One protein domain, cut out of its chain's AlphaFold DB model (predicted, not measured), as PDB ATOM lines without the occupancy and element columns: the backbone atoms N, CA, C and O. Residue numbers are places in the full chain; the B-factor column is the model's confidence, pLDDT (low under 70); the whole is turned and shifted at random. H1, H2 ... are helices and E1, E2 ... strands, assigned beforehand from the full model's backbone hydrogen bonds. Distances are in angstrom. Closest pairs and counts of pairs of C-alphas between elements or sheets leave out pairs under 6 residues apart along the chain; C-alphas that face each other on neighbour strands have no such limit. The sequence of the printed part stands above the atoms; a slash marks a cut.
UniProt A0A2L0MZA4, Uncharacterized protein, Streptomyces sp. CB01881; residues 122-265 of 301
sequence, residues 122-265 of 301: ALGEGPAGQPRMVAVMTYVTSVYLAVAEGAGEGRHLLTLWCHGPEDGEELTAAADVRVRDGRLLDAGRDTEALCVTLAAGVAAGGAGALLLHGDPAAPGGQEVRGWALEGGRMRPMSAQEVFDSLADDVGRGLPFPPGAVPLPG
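AT A GLANCE: This is residues 122 to 265 of the 301 residues of an uncharacterized protein of Streptomyces sp. CB01881 (UniProt A0A2L0MZA4). One strongly twisted sheet of seven strands, E1 to E7, has H2 packed slantwise on one face and H3 crossing the opposite face, while the sheet curls round residues 143 to 151 of the long helix H1. H1 also packs on H2 with residues 136 to 144, and residues 125 to 130, which include its beginning, stick out from the body. The printed part has 144 residues with three named helices and seven named strands, in the order H1 E1 E2 E3 H2 E4 E5 E6 H3 E7; the class is mixed, helices and strands. The sheet is branched at E5, and its neighbours are antiparallel but for the parallel pair E5 and E7. The whole is compact, with a radius of gyration of the C-alphas of 15.0 A, yet elongated in outline, spanning 51 by 33 by 23 A.

HOW THE PARTS SIT: Begin with H1, residues 129 to 151, and look from its residues 136 to 144 towards H2, residues 189 to 204: they touch, with C-alphas Val 136 and Ala 199 the closest at 5.9 A, at a steep tilt of 59 degrees, opposite ways. Next along the printed part, E1, residues 154 to 163, and E2, residues 170 to 180, form an antiparallel hairpin at 163 degrees; find N 156 and O 177 at 2.8 A. E3, residues 183 to 185, adds a second hairpin on the other side of E2 from E1, with N 185 and O 178 at 2.8 A; E1, E2 and E3 are a meander, each strand the antiparallel neighbour of the one before. H2 is on the sheet at a height of 7.7 A, over E1, E2 and E4, residues 208 to 213, and slantwise to the strands, at 36 degrees to E1 on the local plane; its closest C-alphas to E2 are Asp 190 and Ala 175, 5.0 A apart. E4 is the antiparallel neighbour of E1, with N 159 and O 211 at 2.9 A. E5, residues 223 to 230, forms a hairpin with E4, with N 227 and O 210 at 2.9 A, and another with E6, residues 233 to 236, with N 228 and O 235 at 2.8 A; E4, E5 and E6 are the second meander. On the same side of E5 as E6 comes E7, residues 261 to 264, parallel at 41 degrees, with N 263 and O 224 at 2.8 A; the pairing is staggered, E7 beside residues 223 to 226 and E6 beside 227 to 230. H3, residues 239 to 251, is on the opposite face from H2 at a height of 8.1 A, across the strands at 81 degrees to E1 on the local plane; C-alphas Val 242 and Gly 226 are its closest to E5, at 5.5 A. H3 is apart from H1 and H2. In H1 and H2 every O i to N i+4 pair is within hydrogen-bond range; in H3, 7 of 9 are.

IN THESE COORDINATES: Find C-alpha 129 at (59.069, -19.425, 20.235); from there H1 runs 32.5 A to C-alpha 151 at (30.907, -10.355, 33.628). E1 then covers 29.9 A and E2 32.8 A, followed by E3 with 6.3 A. H2 is 22.4 A long, E4 16.3 A, E5 23.2 A and E6 9.9 A. H3 covers 19.6 A, and E7 runs 10.2 A to C-alpha 264 at (37.968, -4.940, 42.357).

THE WHOLE: Look at Gly 126 and Pro 219 for the two C-alphas farthest apart, 51.5 A. The printed part has no cut and no long link; the links E4 to E5 and H3 to E7 have 9 residues each and are short. Residues 125 to 130 stand free. The mean pLDDT of the printed part is 91.8, and one residue, 186, is under 70.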
ATOM      1  N   ALA A 122      58.624 -10.128  21.929       92.25
ATOM      2  CA  ALA A 122      58.613 -10.541  23.331       92.25
ATOM      3  C   ALA A 122      58.912 -12.040  23.528       92.25
ATOM      4  O   ALA A 122      59.507 -12.447  24.530       92.25
ATOM      5  N   LEU A 123      58.491 -12.891  22.591       92.06
ATOM      6  CA  LEU A 123      58.747 -14.332  22.651       92.06
ATOM      7  C   LEU A 123      60.195 -14.689  22.299       92.06
ATOM      8  O   LEU A 123      60.709 -15.698  22.814       92.06
ATOM      9  N   GLY A 124      60.831 -13.848  21.480       86.19
ATOM     10  CA  GLY A 124      62.182 -14.004  20.971       86.19
ATOM     11  C   GLY A 124      62.314 -15.095  19.907       86.19
ATOM     12  O   GLY A 124      61.470 -15.980  19.748       86.19
ATOM     13  N   GLU A 125      63.436 -15.049  19.197       82.19
ATOM     14  CA  GLU A 125      63.764 -15.995  18.132       82.19
ATOM     15  C   GLU A 125      64.152 -17.388  18.658       82.19
ATOM     16  O   GLU A 125      64.718 -17.555  19.745       82.19
ATOM     17  N   GLY A 126      63.907 -18.415  17.839       82.25
ATOM     18  CA  GLY A 126      64.406 -19.775  18.059       82.25
ATOM     19  C   GLY A 126      63.342 -20.840  18.365       82.25
ATOM     20  O   GLY A 126      62.137 -20.583  18.375       82.25
ATOM     21  N   PRO A 127      63.764 -22.093  18.629       79.75
ATOM     22  CA  PRO A 127      62.872 -23.260  18.632       79.75
ATOM     23  C   PRO A 127      61.837 -23.259  19.769       79.75
ATOM     24  O   PRO A 127      60.868 -24.015  19.724       79.75
ATOM     25  N   ALA A 128      62.033 -22.424  20.794       83.69
ATOM     26  CA  ALA A 128      61.098 -22.272  21.906       83.69
ATOM     27  C   ALA A 128      59.959 -21.274  21.619       83.69
ATOM     28  O   ALA A 128      58.979 -21.275  22.368       83.69
ATOM     29  N   GLY A 129      60.055 -20.461  20.558       86.06
ATOM     30  CA  GLY A 129      59.069 -19.425  20.235       86.06
ATOM     31  C   GLY A 129      57.672 -20.000  19.999       86.06
ATOM     32  O   GLY A 129      56.724 -19.631  20.689       86.06
ATOM     33  N   GLN A 130      57.546 -21.000  19.118       86.88
ATOM     34  CA  GLN A 130      56.247 -21.604  18.788       86.88
ATOM     35  C   GLN A 130      55.547 -22.257  20.004       86.88
ATOM     36  O   GLN A 130      54.368 -21.974  20.231       86.88
ATOM     37  N   PRO A 131      56.213 -23.088  20.838       90.75
ATOM     38  CA  PRO A 131      55.600 -23.587  22.071       90.75
ATOM     39  C   PRO A 131      55.155 -22.482  23.039       90.75
ATOM     40  O   PRO A 131      54.104 -22.608  23.670       90.75
ATOM     41  N   ARG A 132      55.929 -21.395  23.163       91.50
ATOM     42  CA  ARG A 132      55.574 -20.266  24.034       91.50
ATOM     43  C   ARG A 132      54.390 -19.471  23.492       91.50
ATOM     44  O   ARG A 132      53.512 -19.149  24.286       91.50
ATOM     45  N   MET A 133      54.326 -19.247  22.178       93.44
ATOM     46  CA  MET A 133      53.181 -18.647  21.484       93.44
ATOM     47  C   MET A 133      51.891 -19.407  21.811       93.44
ATOM     48  O   MET A 133      50.918 -18.835  22.299       93.44
ATOM     49  N   VAL A 134      51.902 -20.731  21.632       92.75
ATOM     50  CA  VAL A 134      50.740 -21.575  21.948       92.75
ATOM     51  C   VAL A 134      50.369 -21.469  23.431       92.75
ATOM     52  O   VAL A 134      49.189 -21.341  23.765       92.75
ATOM     53  N   ALA A 135      51.355 -21.491  24.332       93.75
ATOM     54  CA  ALA A 135      51.118 -21.406  25.770       93.75
ATOM     55  C   ALA A 135      50.519 -20.056  26.199       93.75
ATOM     56  O   ALA A 135      49.563 -20.041  26.977       93.75
ATOM     57  N   VAL A 136      51.050 -18.930  25.707       95.62
ATOM     58  CA  VAL A 136      50.545 -17.596  26.066       95.62
ATOM     59  C   VAL A 136      49.157 -17.351  25.480       95.62
ATOM     60  O   VAL A 136      48.272 -16.914  26.209       95.62
ATOM     61  N   MET A 137      48.899 -17.752  24.231       96.19
ATOM     62  CA  MET A 137      47.568 -17.627  23.625       96.19
ATOM     63  C   MET A 137      46.526 -18.507  24.325       96.19
ATOM     64  O   MET A 137      45.386 -18.083  24.530       96.19
ATOM     65  N   THR A 138      46.911 -19.711  24.764       95.69
ATOM     66  CA  THR A 138      46.044 -20.576  25.585       95.69
ATOM     67  C   THR A 138      45.715 -19.909  26.921       95.69
ATOM     68  O   THR A 138      44.553 -19.876  27.331       95.69
ATOM     69  N   TYR A 139      46.722 -19.339  27.591       95.81
ATOM     70  CA  TYR A 139      46.531 -18.605  28.840       95.81
ATOM     71  C   TYR A 139      45.589 -17.414  28.652       95.81
ATOM     72  O   TYR A 139      44.597 -17.303  29.370       95.81
ATOM     73  N   VAL A 140      45.842 -16.570  27.656       96.75
ATOM     74  CA  VAL A 140      45.017 -15.392  27.375       96.75
ATOM     75  C   VAL A 140      43.582 -15.774  27.033       96.75
ATOM     76  O   VAL A 140      42.653 -15.165  27.557       96.75
ATOM     77  N   THR A 141      43.379 -16.836  26.254       95.06
ATOM     78  CA  THR A 141      42.036 -17.358  25.974       95.06
ATOM     79  C   THR A 141      41.327 -17.762  27.272       95.06
ATOM     80  O   THR A 141      40.161 -17.430  27.466       95.06
ATOM     81  N   SER A 142      42.027 -18.418  28.206       95.44
ATOM     82  CA  SER A 142      41.451 -18.777  29.511       95.44
ATOM     83  C   SER A 142      41.101 -17.555  30.367       95.44
ATOM     84  O   SER A 142      40.075 -17.562  31.043       95.44
ATOM     85  N   VAL A 143      41.914 -16.493  30.306       96.44
ATOM     86  CA  VAL A 143      41.636 -15.217  30.976       96.44
ATOM     87  C   VAL A 143      40.397 -14.567  30.374       96.44
ATOM     88  O   VAL A 143      39.489 -14.220  31.120       96.44
ATOM     89  N   TYR A 144      40.316 -14.461  29.047       95.69
ATOM     90  CA  TYR A 144      39.161 -13.890  28.356       95.69
ATOM     91  C   TYR A 144      37.860 -14.624  28.707       95.69
ATOM     92  O   TYR A 144      36.866 -13.988  29.052       95.69
ATOM     93  N   LEU A 145      37.876 -15.961  28.697       94.19
ATOM     94  CA  LEU A 145      36.709 -16.768  29.065       94.19
ATOM     95  C   LEU A 145      36.308 -16.578  30.534       94.19
ATOM     96  O   LEU A 145      35.124 -16.426  30.819       94.19
ATOM     97  N   ALA A 146      37.273 -16.527  31.457       95.38
ATOM     98  CA  ALA A 146      36.992 -16.266  32.868       95.38
ATOM     99  C   ALA A 146      36.430 -14.853  33.087       95.38
ATOM    100  O   ALA A 146      35.516 -14.668  33.890       95.38
ATOM    101  N   VAL A 147      36.953 -13.861  32.357       95.94
ATOM    102  CA  VAL A 147      36.452 -12.485  32.398       95.94
ATOM    103  C   VAL A 147      35.007 -12.424  31.901       95.94
ATOM    104  O   VAL A 147      34.158 -11.837  32.564       95.94
ATOM    105  N   ALA A 148      34.718 -13.071  30.773       93.88
ATOM    106  CA  ALA A 148      33.375 -13.158  30.218       93.88
ATOM    107  C   ALA A 148      32.382 -13.851  31.159       93.88
ATOM    108  O   ALA A 148      31.262 -13.377  31.329       93.88
ATOM    109  N   GLU A 149      32.788 -14.951  31.793       93.69
ATOM    110  CA  GLU A 149      31.939 -15.664  32.746       93.69
ATOM    111  C   GLU A 149      31.635 -14.806  33.981       93.69
ATOM    112  O   GLU A 149      30.481 -14.703  34.396       93.69
ATOM    113  N   GLY A 150      32.644 -14.123  34.531       93.75
ATOM    114  CA  GLY A 150      32.455 -13.232  35.675       93.75
ATOM    115  C   GLY A 150      31.753 -11.907  35.347       93.75
ATOM    116  O   GLY A 150      31.228 -11.272  36.259       93.75
ATOM    117  N   ALA A 151      31.705 -11.498  34.074       92.69
ATOM    118  CA  ALA A 151      30.907 -10.355  33.628       92.69
ATOM    119  C   ALA A 151      29.397 -10.630  33.723       92.69
ATOM    120  O   ALA A 151      28.612  -9.713  33.965       92.69
ATOM    121  N   GLY A 152      28.996 -11.896  33.576       91.12
ATOM    122  CA  GLY A 152      27.596 -12.303  33.571       91.12
ATOM    123  C   GLY A 152      26.842 -11.850  32.319       91.12
ATOM    124  O   GLY A 152      27.423 -11.354  31.356       91.12
ATOM    125  N   GLU A 153      25.525 -12.047  32.325       92.25
ATOM    126  CA  GLU A 153      24.623 -11.681  31.224       92.25
ATOM    127  C   GLU A 153      24.719 -10.193  30.859       92.25
ATOM    128  O   GLU A 153      24.769  -9.337  31.742       92.25
ATOM    129  N   GLY A 154      24.671  -9.881  29.561       92.69
ATOM    130  CA  GLY A 154      24.591  -8.502  29.078       92.69
ATOM    131  C   GLY A 154      25.627  -8.135  28.022       92.69
ATOM    132  O   GLY A 154      26.264  -8.991  27.396       92.69
ATOM    133  N   ARG A 155      25.738  -6.828  27.779       93.06
ATOM    134  CA  ARG A 155      26.681  -6.216  26.837       93.06
ATOM    135  C   ARG A 155      27.733  -5.417  27.587       93.06
ATOM    136  O   ARG A 155      27.472  -4.300  28.010       93.06
ATOM    137  N   HIS A 156      28.927  -5.967  27.676       94.12
ATOM    138  CA  HIS A 156      30.055  -5.373  28.376       94.12
ATOM    139  C   HIS A 156      31.087  -4.853  27.383       94.12
ATOM    140  O   HIS A 156      31.081  -5.230  26.209       94.12
ATOM    141  N   LEU A 157      32.001  -4.024  27.868       94.88
ATOM    142  CA  LEU A 157      33.169  -3.578  27.117       94.88
ATOM    143  C   LEU A 157      34.431  -3.952  27.891       94.88
ATOM    144  O   LEU A 157      34.532  -3.683  29.085       94.88
ATOM    145  N   LEU A 158      35.405  -4.542  27.208       96.56
ATOM    146  CA  LEU A 158      36.765  -4.675  27.709       96.56
ATOM    147  C   LEU A 158      37.636  -3.566  27.140       96.56
ATOM    148  O   LEU A 158      37.609  -3.334  25.934       96.56
ATOM    149  N   THR A 159      38.431  -2.927  27.994       97.25
ATOM    150  CA  THR A 159      39.539  -2.058  27.588       97.25
ATOM    151  C   THR A 159      40.839  -2.605  28.154       97.25
ATOM    152  O   THR A 159      40.875  -3.144  29.260       97.25
ATOM    153  N   LEU A 160      41.899  -2.521  27.366       97.38
ATOM    154  CA  LEU A 160      43.222  -3.020  27.691       97.38
ATOM    155  C   LEU A 160      44.249  -1.973  27.291       97.38
ATOM    156  O   LEU A 160      44.209  -1.466  26.167       97.38
ATOM    157  N   TRP A 161      45.214  -1.746  28.170       96.88
ATOM    158  CA  TRP A 161      46.497  -1.174  27.797       96.88
ATOM    159  C   TRP A 161      47.636  -1.978  28.427       96.88
ATOM    160  O   TRP A 161      47.482  -2.551  29.509       96.88
ATOM    161  N   CYS A 162      48.782  -2.035  27.760       96.12
ATOM    162  CA  CYS A 162      49.998  -2.626  28.310       96.12
ATOM    163  C   CYS A 162      51.245  -2.071  27.632       96.12
ATOM    164  O   CYS A 162      51.199  -1.658  26.474       96.12
ATOM    165  N   HIS A 163      52.372  -2.122  28.331       94.19
ATOM    166  CA  HIS A 163      53.665  -1.871  27.714       94.19
ATOM    167  C   HIS A 163      54.084  -3.032  26.816       94.19
ATOM    168  O   HIS A 163      53.951  -4.201  27.196       94.19
ATOM    169  N   GLY A 164      54.566  -2.681  25.624       88.94
ATOM    170  CA  GLY A 164      55.171  -3.622  24.690       88.94
ATOM    171  C   GLY A 164      56.628  -3.944  25.050       88.94
ATOM    172  O   GLY A 164      57.129  -3.488  26.083       88.94
ATOM    173  N   PRO A 165      57.304  -4.784  24.249       85.69
ATOM    174  CA  PRO A 165      58.715  -5.105  24.439       85.69
ATOM    175  C   PRO A 165      59.656  -3.916  24.183       85.69
ATOM    176  O   PRO A 165      60.769  -3.931  24.712       85.69
ATOM    177  N   GLU A 166      59.252  -2.912  23.397       87.12
ATOM    178  CA  GLU A 166      60.083  -1.736  23.127       87.12
ATOM    179  C   GLU A 166      59.939  -0.649  24.212       87.12
ATOM    180  O   GLU A 166      58.868  -0.418  24.780       87.12
ATOM    181  N   ASP A 167      61.034   0.065  24.498       82.50
ATOM    182  CA  ASP A 167      61.056   1.114  25.523       82.50
ATOM    183  C   ASP A 167      60.079   2.254  25.186       82.50
ATOM    184  O   ASP A 167      60.245   2.986  24.211       82.50
ATOM    185  N   GLY A 168      59.082   2.451  26.051       82.69
ATOM    186  CA  GLY A 168      58.057   3.483  25.879       82.69
ATOM    187  C   GLY A 168      56.925   3.096  24.927       82.69
ATOM    188  O   GLY A 168      56.020   3.906  24.723       82.69
ATOM    189  N   GLU A 169      56.933   1.875  24.388       89.00
ATOM    190  CA  GLU A 169      55.816   1.342  23.619       89.00
ATOM    191  C   GLU A 169      54.612   1.097  24.528       89.00
ATOM    192  O   GLU A 169      54.706   0.537  25.627       89.00
ATOM    193  N   GLU A 170      53.448   1.517  24.046       94.25
ATOM    194  CA  GLU A 170      52.175   1.286  24.700       94.25
ATOM    195  C   GLU A 170      51.176   0.748  23.685       94.25
ATOM    196  O   GLU A 170      50.880   1.376  22.667       94.25
ATOM    197  N   LEU A 171      50.644  -0.430  23.986       95.25
ATOM    198  CA  LEU A 171      49.646  -1.108  23.181       95.25
ATOM    199  C   LEU A 171      48.281  -0.936  23.831       95.25
ATOM    200  O   LEU A 171      48.149  -1.044  25.051       95.25
ATOM    201  N   THR A 172      47.254  -0.710  23.014       96.06
ATOM    202  CA  THR A 172      45.872  -0.562  23.479       96.06
ATOM    203  C   THR A 172      44.912  -1.392  22.639       96.06
ATOM    204  O   THR A 172      45.066  -1.540  21.424       96.06
ATOM    205  N   ALA A 173      43.886  -1.932  23.290       95.25
ATOM    206  CA  ALA A 173      42.803  -2.639  22.627       95.25
ATOM    207  C   ALA A 173      41.491  -2.468  23.390       95.25
ATOM    208  O   ALA A 173      41.472  -2.266  24.604       95.25
ATOM    209  N   ALA A 174      40.378  -2.583  22.674       94.50
ATOM    210  CA  ALA A 174      39.056  -2.617  23.270       94.50
ATOM    211  C   ALA A 174      38.175  -3.606  22.509       94.50
ATOM    212  O   ALA A 174      38.324  -3.732  21.296       94.50
ATOM    213  N   ALA A 175      37.281  -4.300  23.211       93.94
ATOM    214  CA  ALA A 175      36.387  -5.282  22.611       93.94
ATOM    215  C   ALA A 175      35.045  -5.356  23.344       93.94
ATOM    216  O   ALA A 175      35.004  -5.458  24.571       93.94
ATOM    217  N   ASP A 176      33.951  -5.372  22.584       92.56
ATOM    218  CA  ASP A 176      32.634  -5.732  23.107       92.56
ATOM    219  C   ASP A 176      32.645  -7.194  23.581       92.56
ATOM    220  O   ASP A 176      33.111  -8.092  22.876       92.56
ATOM    221  N   VAL A 177      32.050  -7.447  24.744       92.75
ATOM    222  CA  VAL A 177      31.803  -8.793  25.266       92.75
ATOM    223  C   VAL A 177      30.311  -8.954  25.481       92.75
ATOM    224  O   VAL A 177      29.706  -8.272  26.304       92.75
ATOM    225  N   ARG A 178      29.694  -9.862  24.729       93.38
ATOM    226  CA  ARG A 178      28.253 -10.112  24.815       93.38
ATOM    227  C   ARG A 178      28.010 -11.501  25.355       93.38
ATOM    228  O   ARG A 178      28.446 -12.478  24.753       93.38
ATOM    229  N   VAL A 179      27.282 -11.584  26.457       92.19
ATOM    230  CA  VAL A 179      26.907 -12.853  27.077       92.19
ATOM    231  C   VAL A 179      25.391 -12.963  27.058       92.19
ATOM    232  O   VAL A 179      24.696 -12.042  27.491       92.19
ATOM    233  N   ARG A 180      24.892 -14.075  26.514       91.94
ATOM    234  CA  ARG A 180      23.473 -14.431  26.525       91.94
ATOM    235  C   ARG A 180      23.295 -15.906  26.850       91.94
ATOM    236  O   ARG A 180      23.893 -16.747  26.179       91.94
ATOM    237  N   ASP A 181      22.437 -16.213  27.814       88.81
ATOM    238  CA  ASP A 181      22.150 -17.582  28.265       88.81
ATOM    239  C   ASP A 181      23.432 -18.341  28.677       88.81
ATOM    240  O   ASP A 181      23.627 -19.514  28.346       88.81
ATOM    241  N   GLY A 182      24.357 -17.640  29.336       82.50
ATOM    242  CA  GLY A 182      25.668 -18.135  29.758       82.50
ATOM    243  C   GLY A 182      26.652 -18.375  28.612       82.50
ATOM    244  O   GLY A 182      27.685 -19.013  28.813       82.50
ATOM    245  N   ARG A 183      26.348 -17.914  27.392       86.31
ATOM    246  CA  ARG A 183      27.190 -18.118  26.207       86.31
ATOM    247  C   ARG A 183      27.699 -16.794  25.668       86.31
ATOM    248  O   ARG A 183      26.933 -15.851  25.481       86.31
ATOM    249  N   LEU A 184      28.988 -16.770  25.346       89.38
ATOM    250  CA  LEU A 184      29.593 -15.692  24.577       89.38
ATOM    251  C   LEU A 184      28.999 -15.643  23.169       89.38
ATOM    252  O   LEU A 184      28.938 -16.659  22.472       89.38
ATOM    253  N   LEU A 185      28.573 -14.453  22.766       86.88
ATOM    254  CA  LEU A 185      28.075 -14.149  21.435       86.88
ATOM    255  C   LEU A 185      29.083 -13.271  20.694       86.88
ATOM    256  O   LEU A 185      29.660 -12.364  21.287       86.88
ATOM    257  N   ASP A 186      29.209 -13.509  19.388       68.75
ATOM    258  CA  ASP A 186      29.848 -12.602  18.431       68.75
ATOM    259  C   ASP A 186      31.265 -12.136  18.828       68.75
ATOM    260  O   ASP A 186      31.520 -10.939  18.955       68.75
ATOM    261  N   ALA A 187      32.209 -13.073  18.994       77.69
ATOM    262  CA  ALA A 187      33.627 -12.721  19.078       77.69
ATOM    263  C   ALA A 187      34.093 -12.184  17.714       77.69
ATOM    264  O   ALA A 187      34.146 -12.927  16.732       77.69
ATOM    265  N   GLY A 188      34.361 -10.882  17.653       84.81
ATOM    266  CA  GLY A 188      34.791 -10.192  16.441       84.81
ATOM    267  C   GLY A 188      36.298  -9.952  16.405       84.81
ATOM    268  O   GLY A 188      37.042 -10.343  17.305       84.81
ATOM    269  N   ARG A 189      36.749  -9.226  15.381       89.50
ATOM    270  CA  ARG A 189      38.168  -8.890  15.204       89.50
ATOM    271  C   ARG A 189      38.745  -8.039  16.339       89.50
ATOM    272  O   ARG A 189      39.924  -8.137  16.644       89.50
ATOM    273  N   ASP A 190      37.916  -7.248  17.008       92.12
ATOM    274  CA  ASP A 190      38.330  -6.508  18.202       92.12
ATOM    275  C   ASP A 190      38.662  -7.430  19.381       92.12
ATOM    276  O   ASP A 190      39.621  -7.180  20.108       92.12
ATOM    277  N   THR A 191      37.937  -8.543  19.536       94.19
ATOM    278  CA  THR A 191      38.272  -9.582  20.521       94.19
ATOM    279  C   THR A 191      39.612 -10.234  20.189       94.19
ATOM    280  O   THR A 191      40.422 -10.456  21.083       94.19
ATOM    281  N   GLU A 192      39.869 -10.513  18.908       94.31
ATOM    282  CA  GLU A 192      41.165 -11.021  18.442       94.31
ATOM    283  C   GLU A 192      42.290 -10.021  18.751       94.31
ATOM    284  O   GLU A 192      43.270 -10.394  19.395       94.31
ATOM    285  N   ALA A 193      42.110  -8.745  18.396       95.19
ATOM    286  CA  ALA A 193      43.057  -7.673  18.702       95.19
ATOM    287  C   ALA A 193      43.345  -7.574  20.206       95.19
ATOM    288  O   ALA A 193      44.505  -7.484  20.606       95.19
ATOM    289  N   LEU A 194      42.308  -7.642  21.044       97.06
ATOM    290  CA  LEU A 194      42.439  -7.622  22.500       97.06
ATOM    291  C   LEU A 194      43.217  -8.833  23.029       97.06
ATOM    292  O   LEU A 194      44.118  -8.666  23.848       97.06
ATOM    293  N   CYS A 195      42.925 -10.040  22.542       97.25
ATOM    294  CA  CYS A 195      43.639 -11.252  22.941       97.25
ATOM    295  C   CYS A 195      45.117 -11.223  22.523       97.25
ATOM    296  O   CYS A 195      45.987 -11.533  23.335       97.25
ATOM    297  N   VAL A 196      45.430 -10.829  21.288       97.31
ATOM    298  CA  VAL A 196      46.826 -10.747  20.826       97.31
ATOM    299  C   VAL A 196      47.585  -9.655  21.588       97.31
ATOM    300  O   VAL A 196      48.702  -9.892  22.038       97.31
ATOM    301  N   THR A 197      46.955  -8.502  21.834       97.50
ATOM    302  CA  THR A 197      47.549  -7.414  22.632       97.50
ATOM    303  C   THR A 197      47.837  -7.862  24.064       97.50
ATOM    304  O   THR A 197      48.929  -7.637  24.580       97.50
ATOM    305  N   LEU A 198      46.896  -8.568  24.703       97.38
ATOM    306  CA  LEU A 198      47.117  -9.103  26.046       97.38
ATOM    307  C   LEU A 198      48.236 -10.146  26.051       97.38
ATOM    308  O   LEU A 198      49.031 -10.182  26.986       97.38
ATOM    309  N   ALA A 199      48.321 -10.983  25.014       97.12
ATOM    310  CA  ALA A 199      49.400 -11.952  24.884       97.12
ATOM    311  C   ALA A 199      50.762 -11.260  24.774       97.12
ATOM    312  O   ALA A 199      51.692 -11.694  25.453       97.12
ATOM    313  N   ALA A 200      50.863 -10.180  23.993       96.19
ATOM    314  CA  ALA A 200      52.080  -9.381  23.869       96.19
ATOM    315  C   ALA A 200      52.518  -8.824  25.232       96.19
ATOM    316  O   ALA A 200      53.634  -9.093  25.673       96.19
ATOM    317  N   GLY A 201      51.612  -8.161  25.960       95.44
ATOM    318  CA  GLY A 201      51.911  -7.627  27.292       95.44
ATOM    319  C   GLY A 201      52.285  -8.713  28.310       95.44
ATOM    320  O   GLY A 201      53.223  -8.550  29.093       95.44
ATOM    321  N   VAL A 202      51.588  -9.855  28.297       95.19
ATOM    322  CA  VAL A 202      51.891 -10.986  29.189       95.19
ATOM    323  C   VAL A 202      53.266 -11.582  28.887       95.19
ATOM    324  O   VAL A 202      54.006 -11.878  29.824       95.19
ATOM    325  N   ALA A 203      53.602 -11.758  27.607       94.50
ATOM    326  CA  ALA A 203      54.888 -12.297  27.176       94.50
ATOM    327  C   ALA A 203      56.044 -11.337  27.490       94.50
ATOM    328  O   ALA A 203      57.080 -11.788  27.979       94.50
ATOM    329  N   ALA A 204      55.844 -10.033  27.273       92.50
ATOM    330  CA  ALA A 204      56.821  -8.990  27.589       92.50
ATOM    331  C   ALA A 204      57.025  -8.826  29.105       92.50
ATOM    332  O   ALA A 204      58.093  -8.423  29.562       92.50
ATOM    333  N   GLY A 205      56.005  -9.147  29.906       89.81
ATOM    334  CA  GLY A 205      56.041  -8.994  31.359       89.81
ATOM    335  C   GLY A 205      55.933  -7.540  31.836       89.81
ATOM    336  O   GLY A 205      56.145  -7.285  33.023       89.81
ATOM    337  N   GLY A 206      55.600  -6.615  30.932       84.81
ATOM    338  CA  GLY A 206      55.422  -5.192  31.209       84.81
ATOM    339  C   GLY A 206      54.214  -4.889  32.101       84.81
ATOM    340  O   GLY A 206      53.409  -5.769  32.418       84.81
ATOM    341  N   ALA A 207      54.100  -3.627  32.522       94.12
ATOM    342  CA  ALA A 207      52.928  -3.152  33.251       94.12
ATOM    343  C   ALA A 207      51.741  -2.914  32.302       94.12
ATOM    344  O   ALA A 207      51.928  -2.604  31.125       94.12
ATOM    345  N   GLY A 208      50.520  -3.043  32.813       96.12
ATOM    346  CA  GLY A 208      49.300  -2.764  32.059       96.12
ATOM    347  C   GLY A 208      48.039  -2.868  32.907       96.12
ATOM    348  O   GLY A 208      48.102  -3.186  34.097       96.12
ATOM    349  N   ALA A 209      46.884  -2.648  32.287       97.62
ATOM    350  CA  ALA A 209      45.585  -2.842  32.916       97.62
ATOM    351  C   ALA A 209      44.558  -3.414  31.938       97.62
ATOM    352  O   ALA A 209      44.496  -3.009  30.781       97.62
ATOM    353  N   LEU A 210      43.718  -4.319  32.438       98.06
ATOM    354  CA  LEU A 210      42.497  -4.773  31.778       98.06
ATOM    355  C   LEU A 210      41.310  -4.296  32.611       98.06
ATOM    356  O   LEU A 210      41.248  -4.599  33.805       98.06
ATOM    357  N   LEU A 211      40.362  -3.599  31.992       98.00
ATOM    358  CA  LEU A 211      39.128  -3.154  32.625       98.00
ATOM    359  C   LEU A 211      37.920  -3.796  31.942       98.00
ATOM    360  O   LEU A 211      37.815  -3.816  30.719       98.00
ATOM    361  N   LEU A 212      36.995  -4.296  32.753       97.12
ATOM    362  CA  LEU A 212      35.674  -4.764  32.364       97.12
ATOM    363  C   LEU A 212      34.653  -3.710  32.767       97.12
ATOM    364  O   LEU A 212      34.363  -3.530  33.949       97.12
ATOM    365  N   HIS A 213      34.094  -3.049  31.767       96.06
ATOM    366  CA  HIS A 213      32.990  -2.118  31.901       96.06
ATOM    367  C   HIS A 213      31.697  -2.915  31.778       96.06
ATOM    368  O   HIS A 213      31.415  -3.491  30.725       96.06
ATOM    369  N   GLY A 214      30.931  -2.962  32.861       93.56
ATOM    370  CA  GLY A 214      29.654  -3.655  32.921       93.56
ATOM    371  C   GLY A 214      28.621  -3.063  31.965       93.56
ATOM    372  O   GLY A 214      28.806  -1.969  31.417       93.56
ATOM    373  N   ASP A 215      27.515  -3.783  31.792       90.56
ATOM    374  CA  ASP A 215      26.434  -3.364  30.906       90.56
ATOM    375  C   ASP A 215      25.862  -1.997  31.323       90.56
ATOM    376  O   ASP A 215      25.324  -1.867  32.427       90.56
ATOM    377  N   PRO A 216      25.941  -0.961  30.464       85.25
ATOM    378  CA  PRO A 216      25.421   0.365  30.791       85.25
ATOM    379  C   PRO A 216      23.895   0.383  30.971       85.25
ATOM    380  O   PRO A 216      23.359   1.333  31.540       85.25
ATOM    381  N   ALA A 217      23.180  -0.639  30.489       86.25
ATOM    382  CA  ALA A 217      21.745  -0.808  30.699       86.25
ATOM    383  C   ALA A 217      21.402  -1.561  32.001       86.25
ATOM    384  O   ALA A 217      20.216  -1.711  32.315       86.25
ATOM    385  N   ALA A 218      22.396  -2.035  32.762       84.19
ATOM    386  CA  ALA A 218      22.162  -2.757  34.005       84.19
ATOM    387  C   ALA A 218      21.528  -1.856  35.092       84.19
ATOM    388  O   ALA A 218      21.907  -0.689  35.253       84.19
ATOM    389  N   PRO A 219      20.575  -2.379  35.890       77.06
ATOM    390  CA  PRO A 219      20.047  -1.662  37.046       77.06
ATOM    391  C   PRO A 219      21.148  -1.399  38.082       77.06
ATOM    392  O   PRO A 219      21.839  -2.325  38.489       77.06
ATOM    393  N   GLY A 220      21.260  -0.158  38.568       75.12
ATOM    394  CA  GLY A 220      22.238   0.216  39.604       75.12
ATOM    395  C   GLY A 220      23.435   1.030  39.107       75.12
ATOM    396  O   GLY A 220      24.217   1.494  39.932       75.12
ATOM    397  N   GLY A 221      23.522   1.288  37.799       76.94
ATOM    398  CA  GLY A 221      24.618   2.039  37.187       76.94
ATOM    399  C   GLY A 221      25.716   1.122  36.651       76.94
ATOM    400  O   GLY A 221      25.689  -0.090  36.849       76.94
ATOM    401  N   GLN A 222      26.672   1.708  35.934       88.69
ATOM    402  CA  GLN A 222      27.734   0.950  35.283       88.69
ATOM    403  C   GLN A 222      28.841   0.606  36.285       88.69
ATOM    404  O   GLN A 222      29.531   1.489  36.786       88.69
ATOM    405  N   GLU A 223      29.026  -0.676  36.583       94.19
ATOM    406  CA  GLU A 223      30.188  -1.148  37.342       94.19
ATOM    407  C   GLU A 223      31.414  -1.242  36.427       94.19
ATOM    408  O   GLU A 223      31.291  -1.653  35.275       94.19
ATOM    409  N   VAL A 224      32.602  -0.914  36.935       96.75
ATOM    410  CA  VAL A 224      33.870  -1.179  36.238       96.75
ATOM    411  C   VAL A 224      34.772  -1.998  37.145       96.75
ATOM    412  O   VAL A 224      35.021  -1.618  38.287       96.75
ATOM    413  N   ARG A 225      35.269  -3.126  36.638       97.81
ATOM    414  CA  ARG A 225      36.180  -4.034  37.346       97.81
ATOM    415  C   ARG A 225      37.536  -4.045  36.669       97.81
ATOM    416  O   ARG A 225      37.580  -4.036  35.448       97.81
ATOM    417  N   GLY A 226      38.621  -4.100  37.436       98.00
ATOM    418  CA  GLY A 226      39.962  -4.014  36.856       98.00
ATOM    419  C   GLY A 226      40.974  -5.019  37.382       98.00
ATOM    420  O   GLY A 226      40.897  -5.507  38.518       98.00
ATOM    421  N   TRP A 227      41.958  -5.283  36.527       98.56
ATOM    422  CA  TRP A 227      43.121  -6.109  36.805       98.56
ATOM    423  C   TRP A 227      44.383  -5.411  36.314       98.56
ATOM    424  O   TRP A 227      44.439  -4.960  35.174       98.56
ATOM    425  N   ALA A 228      45.403  -5.372  37.165       97.81
ATOM    426  CA  ALA A 228      46.735  -4.918  36.806       97.81
ATOM    427  C   ALA A 228      47.513  -6.083  36.194       97.81
ATOM    428  O   ALA A 228      47.503  -7.191  36.740       97.81
ATOM    429  N   LEU A 229      48.187  -5.821  35.081       96.44
ATOM    430  CA  LEU A 229      49.196  -6.695  34.506       96.44
ATOM    431  C   LEU A 229      50.558  -6.277  35.060       96.44
ATOM    432  O   LEU A 229      50.943  -5.119  34.940       96.44
ATOM    433  N   GLU A 230      51.278  -7.214  35.668       92.88
ATOM    434  CA  GLU A 230      52.637  -6.987  36.163       92.88
ATOM    435  C   GLU A 230      53.430  -8.298  36.113       92.88
ATOM    436  O   GLU A 230      52.983  -9.328  36.633       92.88
ATOM    437  N   GLY A 231      54.594  -8.299  35.456       88.62
ATOM    438  CA  GLY A 231      55.448  -9.487  35.365       88.62
ATOM    439  C   GLY A 231      54.748 -10.695  34.729       88.62
ATOM    440  O   GLY A 231      54.952 -11.831  35.167       88.62
ATOM    441  N   GLY A 232      53.861 -10.449  33.756       88.88
ATOM    442  CA  GLY A 232      53.081 -11.481  33.064       88.88
ATOM    443  C   GLY A 232      51.925 -12.055  33.891       88.88
ATOM    444  O   GLY A 232      51.454 -13.165  33.625       88.88
ATOM    445  N   ARG A 233      51.485 -11.346  34.940       90.62
ATOM    446  CA  ARG A 233      50.432 -11.797  35.860       90.62
ATOM    447  C   ARG A 233      49.309 -10.785  35.954       90.62
ATOM    448  O   ARG A 233      49.564  -9.610  36.183       90.62
ATOM    449  N   MET A 234      48.078 -11.282  35.885       94.94
ATOM    450  CA  MET A 234      46.877 -10.493  36.144       94.94
ATOM    451  C   MET A 234      46.537 -10.530  37.635       94.94
ATOM    452  O   MET A 234      46.213 -11.588  38.182       94.94
ATOM    453  N   ARG A 235      46.596  -9.377  38.302       95.19
ATOM    454  CA  ARG A 235      46.198  -9.203  39.704       95.19
ATOM    455  C   ARG A 235      44.936  -8.344  39.779       95.19
ATOM    456  O   ARG A 235      44.920  -7.277  39.175       95.19
ATOM    457  N   PRO A 236      43.913  -8.726  40.564       97.69
ATOM    458  CA  PRO A 236      42.798  -7.831  40.855       97.69
ATOM    459  C   PRO A 236      43.270  -6.481  41.404       97.69
ATOM    460  O   PRO A 236      44.061  -6.431  42.353       97.69
ATOM    461  N   MET A 237      42.776  -5.400  40.809       98.38
ATOM    462  CA  MET A 237      42.978  -4.042  41.308       98.38
ATOM    463  C   MET A 237      42.093  -3.769  42.529       98.38
ATOM    464  O   MET A 237      41.059  -4.403  42.728       98.38
ATOM    465  N   SER A 238      42.479  -2.800  43.346       98.06
ATOM    466  CA  SER A 238      41.595  -2.132  44.297       98.06
ATOM    467  C   SER A 238      40.653  -1.164  43.571       98.06
ATOM    468  O   SER A 238      40.927  -0.744  42.451       98.06
ATOM    469  N   ALA A 239      39.560  -0.750  44.219       97.38
ATOM    470  CA  ALA A 239      38.654   0.248  43.642       97.38
ATOM    471  C   ALA A 239      39.369   1.572  43.296       97.38
ATOM    472  O   ALA A 239      39.036   2.197  42.293       97.38
ATOM    473  N   GLN A 240      40.372   1.970  44.090       96.88
ATOM    474  CA  GLN A 240      41.176   3.164  43.813       96.88
ATOM    475  C   GLN A 240      42.035   2.983  42.557       96.88
ATOM    476  O   GLN A 240      41.994   3.834  41.681       96.88
ATOM    477  N   GLU A 241      42.738   1.853  42.429       97.75
ATOM    478  CA  GLU A 241      43.538   1.547  41.231       97.75
ATOM    479  C   GLU A 241      42.669   1.526  39.957       97.75
ATOM    480  O   GLU A 241      43.099   2.011  38.915       97.75
ATOM    481  N   VAL A 242      41.429   1.024  40.037       97.81
ATOM    482  CA  VAL A 242      40.485   1.068  38.904       97.81
ATOM    483  C   VAL A 242      40.074   2.500  38.568       97.81
ATOM    484  O   VAL A 242      40.011   2.855  37.394       97.81
ATOM    485  N   PHE A 243      39.790   3.323  39.578       94.75
ATOM    486  CA  PHE A 243      39.449   4.728  39.366       94.75
ATOM    487  C   PHE A 243      40.595   5.497  38.697       94.75
ATOM    488  O   PHE A 243      40.360   6.218  37.729       94.75
ATOM    489  N   ASP A 244      41.821   5.307  39.185       94.81
ATOM    490  CA  ASP A 244      43.011   5.954  38.635       94.81
ATOM    491  C   ASP A 244      43.245   5.499  37.182       94.81
ATOM    492  O   ASP A 244      43.398   6.335  36.294       94.81
ATOM    493  N   SER A 245      43.127   4.192  36.903       95.00
ATOM    494  CA  SER A 245      43.247   3.660  35.537       95.00
ATOM    495  C   SER A 245      42.184   4.215  34.586       95.00
ATOM    496  O   SER A 245      42.492   4.486  33.431       95.00
ATOM    497  N   LEU A 246      40.940   4.403  35.039       93.31
ATOM    498  CA  LEU A 246      39.897   5.036  34.225       93.31
ATOM    499  C   LEU A 246      40.245   6.494  33.891       93.31
ATOM    500  O   LEU A 246      39.949   6.962  32.792       93.31
ATOM    501  N   ALA A 247      40.855   7.224  34.827       91.75
ATOM    502  CA  ALA A 247      41.277   8.600  34.589       91.75
ATOM    503  C   ALA A 247      42.392   8.667  33.528       91.75
ATOM    504  O   ALA A 247      42.344   9.523  32.642       91.75
ATOM    505  N   ASP A 248      43.342   7.730  33.585       91.69
ATOM    506  CA  ASP A 248      44.444   7.612  32.626       91.69
ATOM    507  C   ASP A 248      43.964   7.169  31.232       91.69
ATOM    508  O   ASP A 248      44.444   7.685  30.218       91.69
ATOM    509  N   ASP A 249      42.966   6.281  31.163       90.81
ATOM    510  CA  ASP A 249      42.354   5.785  29.921       90.81
ATOM    511  C   ASP A 249      41.851   6.932  29.018       90.81
ATOM    512  O   ASP A 249      41.949   6.848  27.791       90.81
ATOM    513  N   VAL A 250      41.415   8.059  29.600       87.38
ATOM    514  CA  VAL A 250      41.034   9.267  28.842       87.38
ATOM    515  C   VAL A 250      42.197   9.786  27.992       87.38
ATOM    516  O   VAL A 250      41.999  10.158  26.832       87.38
ATOM    517  N   GLY A 251      43.416   9.794  28.540       87.94
ATOM    518  CA  GLY A 251      44.628  10.204  27.825       87.94
ATOM    519  C   GLY A 251      45.011   9.245  26.695       87.94
ATOM    520  O   GLY A 251      45.639   9.665  25.724       87.94
ATOM    521  N   ARG A 252      44.571   7.984  26.785       86.69
ATOM    522  CA  ARG A 252      44.778   6.918  25.789       86.69
ATOM    523  C   ARG A 252      43.686   6.868  24.722       86.69
ATOM    524  O   ARG A 252      43.732   6.032  23.826       86.69
ATOM    525  N   GLY A 253      42.684   7.745  24.820       85.31
ATOM    526  CA  GLY A 253      41.510   7.724  23.949       85.31
ATOM    527  C   GLY A 253      40.571   6.541  24.210       85.31
ATOM    528  O   GLY A 253      39.707   6.260  23.377       85.31
ATOM    529  N   LEU A 254      40.724   5.856  25.347       85.88
ATOM    530  CA  LEU A 254      39.816   4.815  25.814       85.88
ATOM    531  C   LEU A 254      38.577   5.451  26.479       85.88
ATOM    532  O   LEU A 254      38.619   6.594  26.946       85.88
ATOM    533  N   PRO A 255      37.428   4.758  26.475       81.56
ATOM    534  CA  PRO A 255      36.185   5.320  26.981       81.56
ATOM    535  C   PRO A 255      36.192   5.499  28.502       81.56
ATOM    536  O   PRO A 255      36.558   4.598  29.251       81.56
ATOM    537  N   PHE A 256      35.668   6.643  28.948       83.19
ATOM    538  CA  PHE A 256      35.414   6.944  30.354       83.19
ATOM    539  C   PHE A 256      33.904   7.038  30.614       83.19
ATOM    540  O   PHE A 256      33.285   8.038  30.232       83.19
ATOM    541  N   PRO A 257      33.280   6.023  31.236       82.25
ATOM    542  CA  PRO A 257      31.861   6.061  31.573       82.25
ATOM    543  C   PRO A 257      31.587   6.979  32.782       82.25
ATOM    544  O   PRO A 257      32.029   6.686  33.899       82.25
ATOM    545  N   PRO A 258      30.838   8.091  32.623       75.88
ATOM    546  CA  PRO A 258      30.558   8.997  33.732       75.88
ATOM    547  C   PRO A 258      29.699   8.328  34.810       75.88
ATOM    548  O   PRO A 258      28.659   7.745  34.513       75.88
ATOM    549  N   GLY A 259      30.099   8.473  36.075       83.25
ATOM    550  CA  GLY A 259      29.353   7.923  37.212       83.25
ATOM    551  C   GLY A 259      29.479   6.409  37.378       83.25
ATOM    552  O   GLY A 259      28.712   5.829  38.145       83.25
ATOM    553  N   ALA A 260      30.429   5.777  36.684       89.62
ATOM    554  CA  ALA A 260      30.735   4.374  36.894       89.62
ATOM    555  C   ALA A 260      31.235   4.100  38.319       89.62
ATOM    556  O   ALA A 260      31.882   4.946  38.940       89.62
ATOM    557  N   VAL A 261      30.939   2.904  38.827       93.75
ATOM    558  CA  VAL A 261      31.347   2.437  40.155       93.75
ATOM    559  C   VAL A 261      32.597   1.561  40.014       93.75
ATOM    560  O   VAL A 261      32.485   0.442  39.502       93.75
ATOM    561  N   PRO A 262      33.782   2.020  40.462       95.81
ATOM    562  CA  PRO A 262      35.008   1.232  40.412       95.81
ATOM    563  C   PRO A 262      34.970   0.105  41.445       95.81
ATOM    564  O   PRO A 262      34.719   0.338  42.630       95.81
ATOM    565  N   LEU A 263      35.254  -1.119  41.013       96.81
ATOM    566  CA  LEU A 263      35.237  -2.317  41.842       96.81
ATOM    567  C   LEU A 263      36.483  -3.173  41.593       96.81
ATOM    568  O   LEU A 263      37.001  -3.212  40.478       96.81
ATOM    569  N   PRO A 264      36.946  -3.938  42.593       97.69
ATOM    570  CA  PRO A 264      37.968  -4.940  42.357       97.69
ATOM    571  C   PRO A 264      37.562  -5.976  41.306       97.69
ATOM    572  O   PRO A 264      36.404  -6.413  41.237       97.69
ATOM    573  N   GLY A 265      38.550  -6.413  40.525       97.00
ATOM    574  CA  GLY A 265      38.437  -7.612  39.703       97.00
ATOM    575  C   GLY A 265      38.195  -8.865  40.550       97.00
ATOM    576  O   GLY A 265      38.531  -8.929  41.735       97.00
TER     577      GLY A 265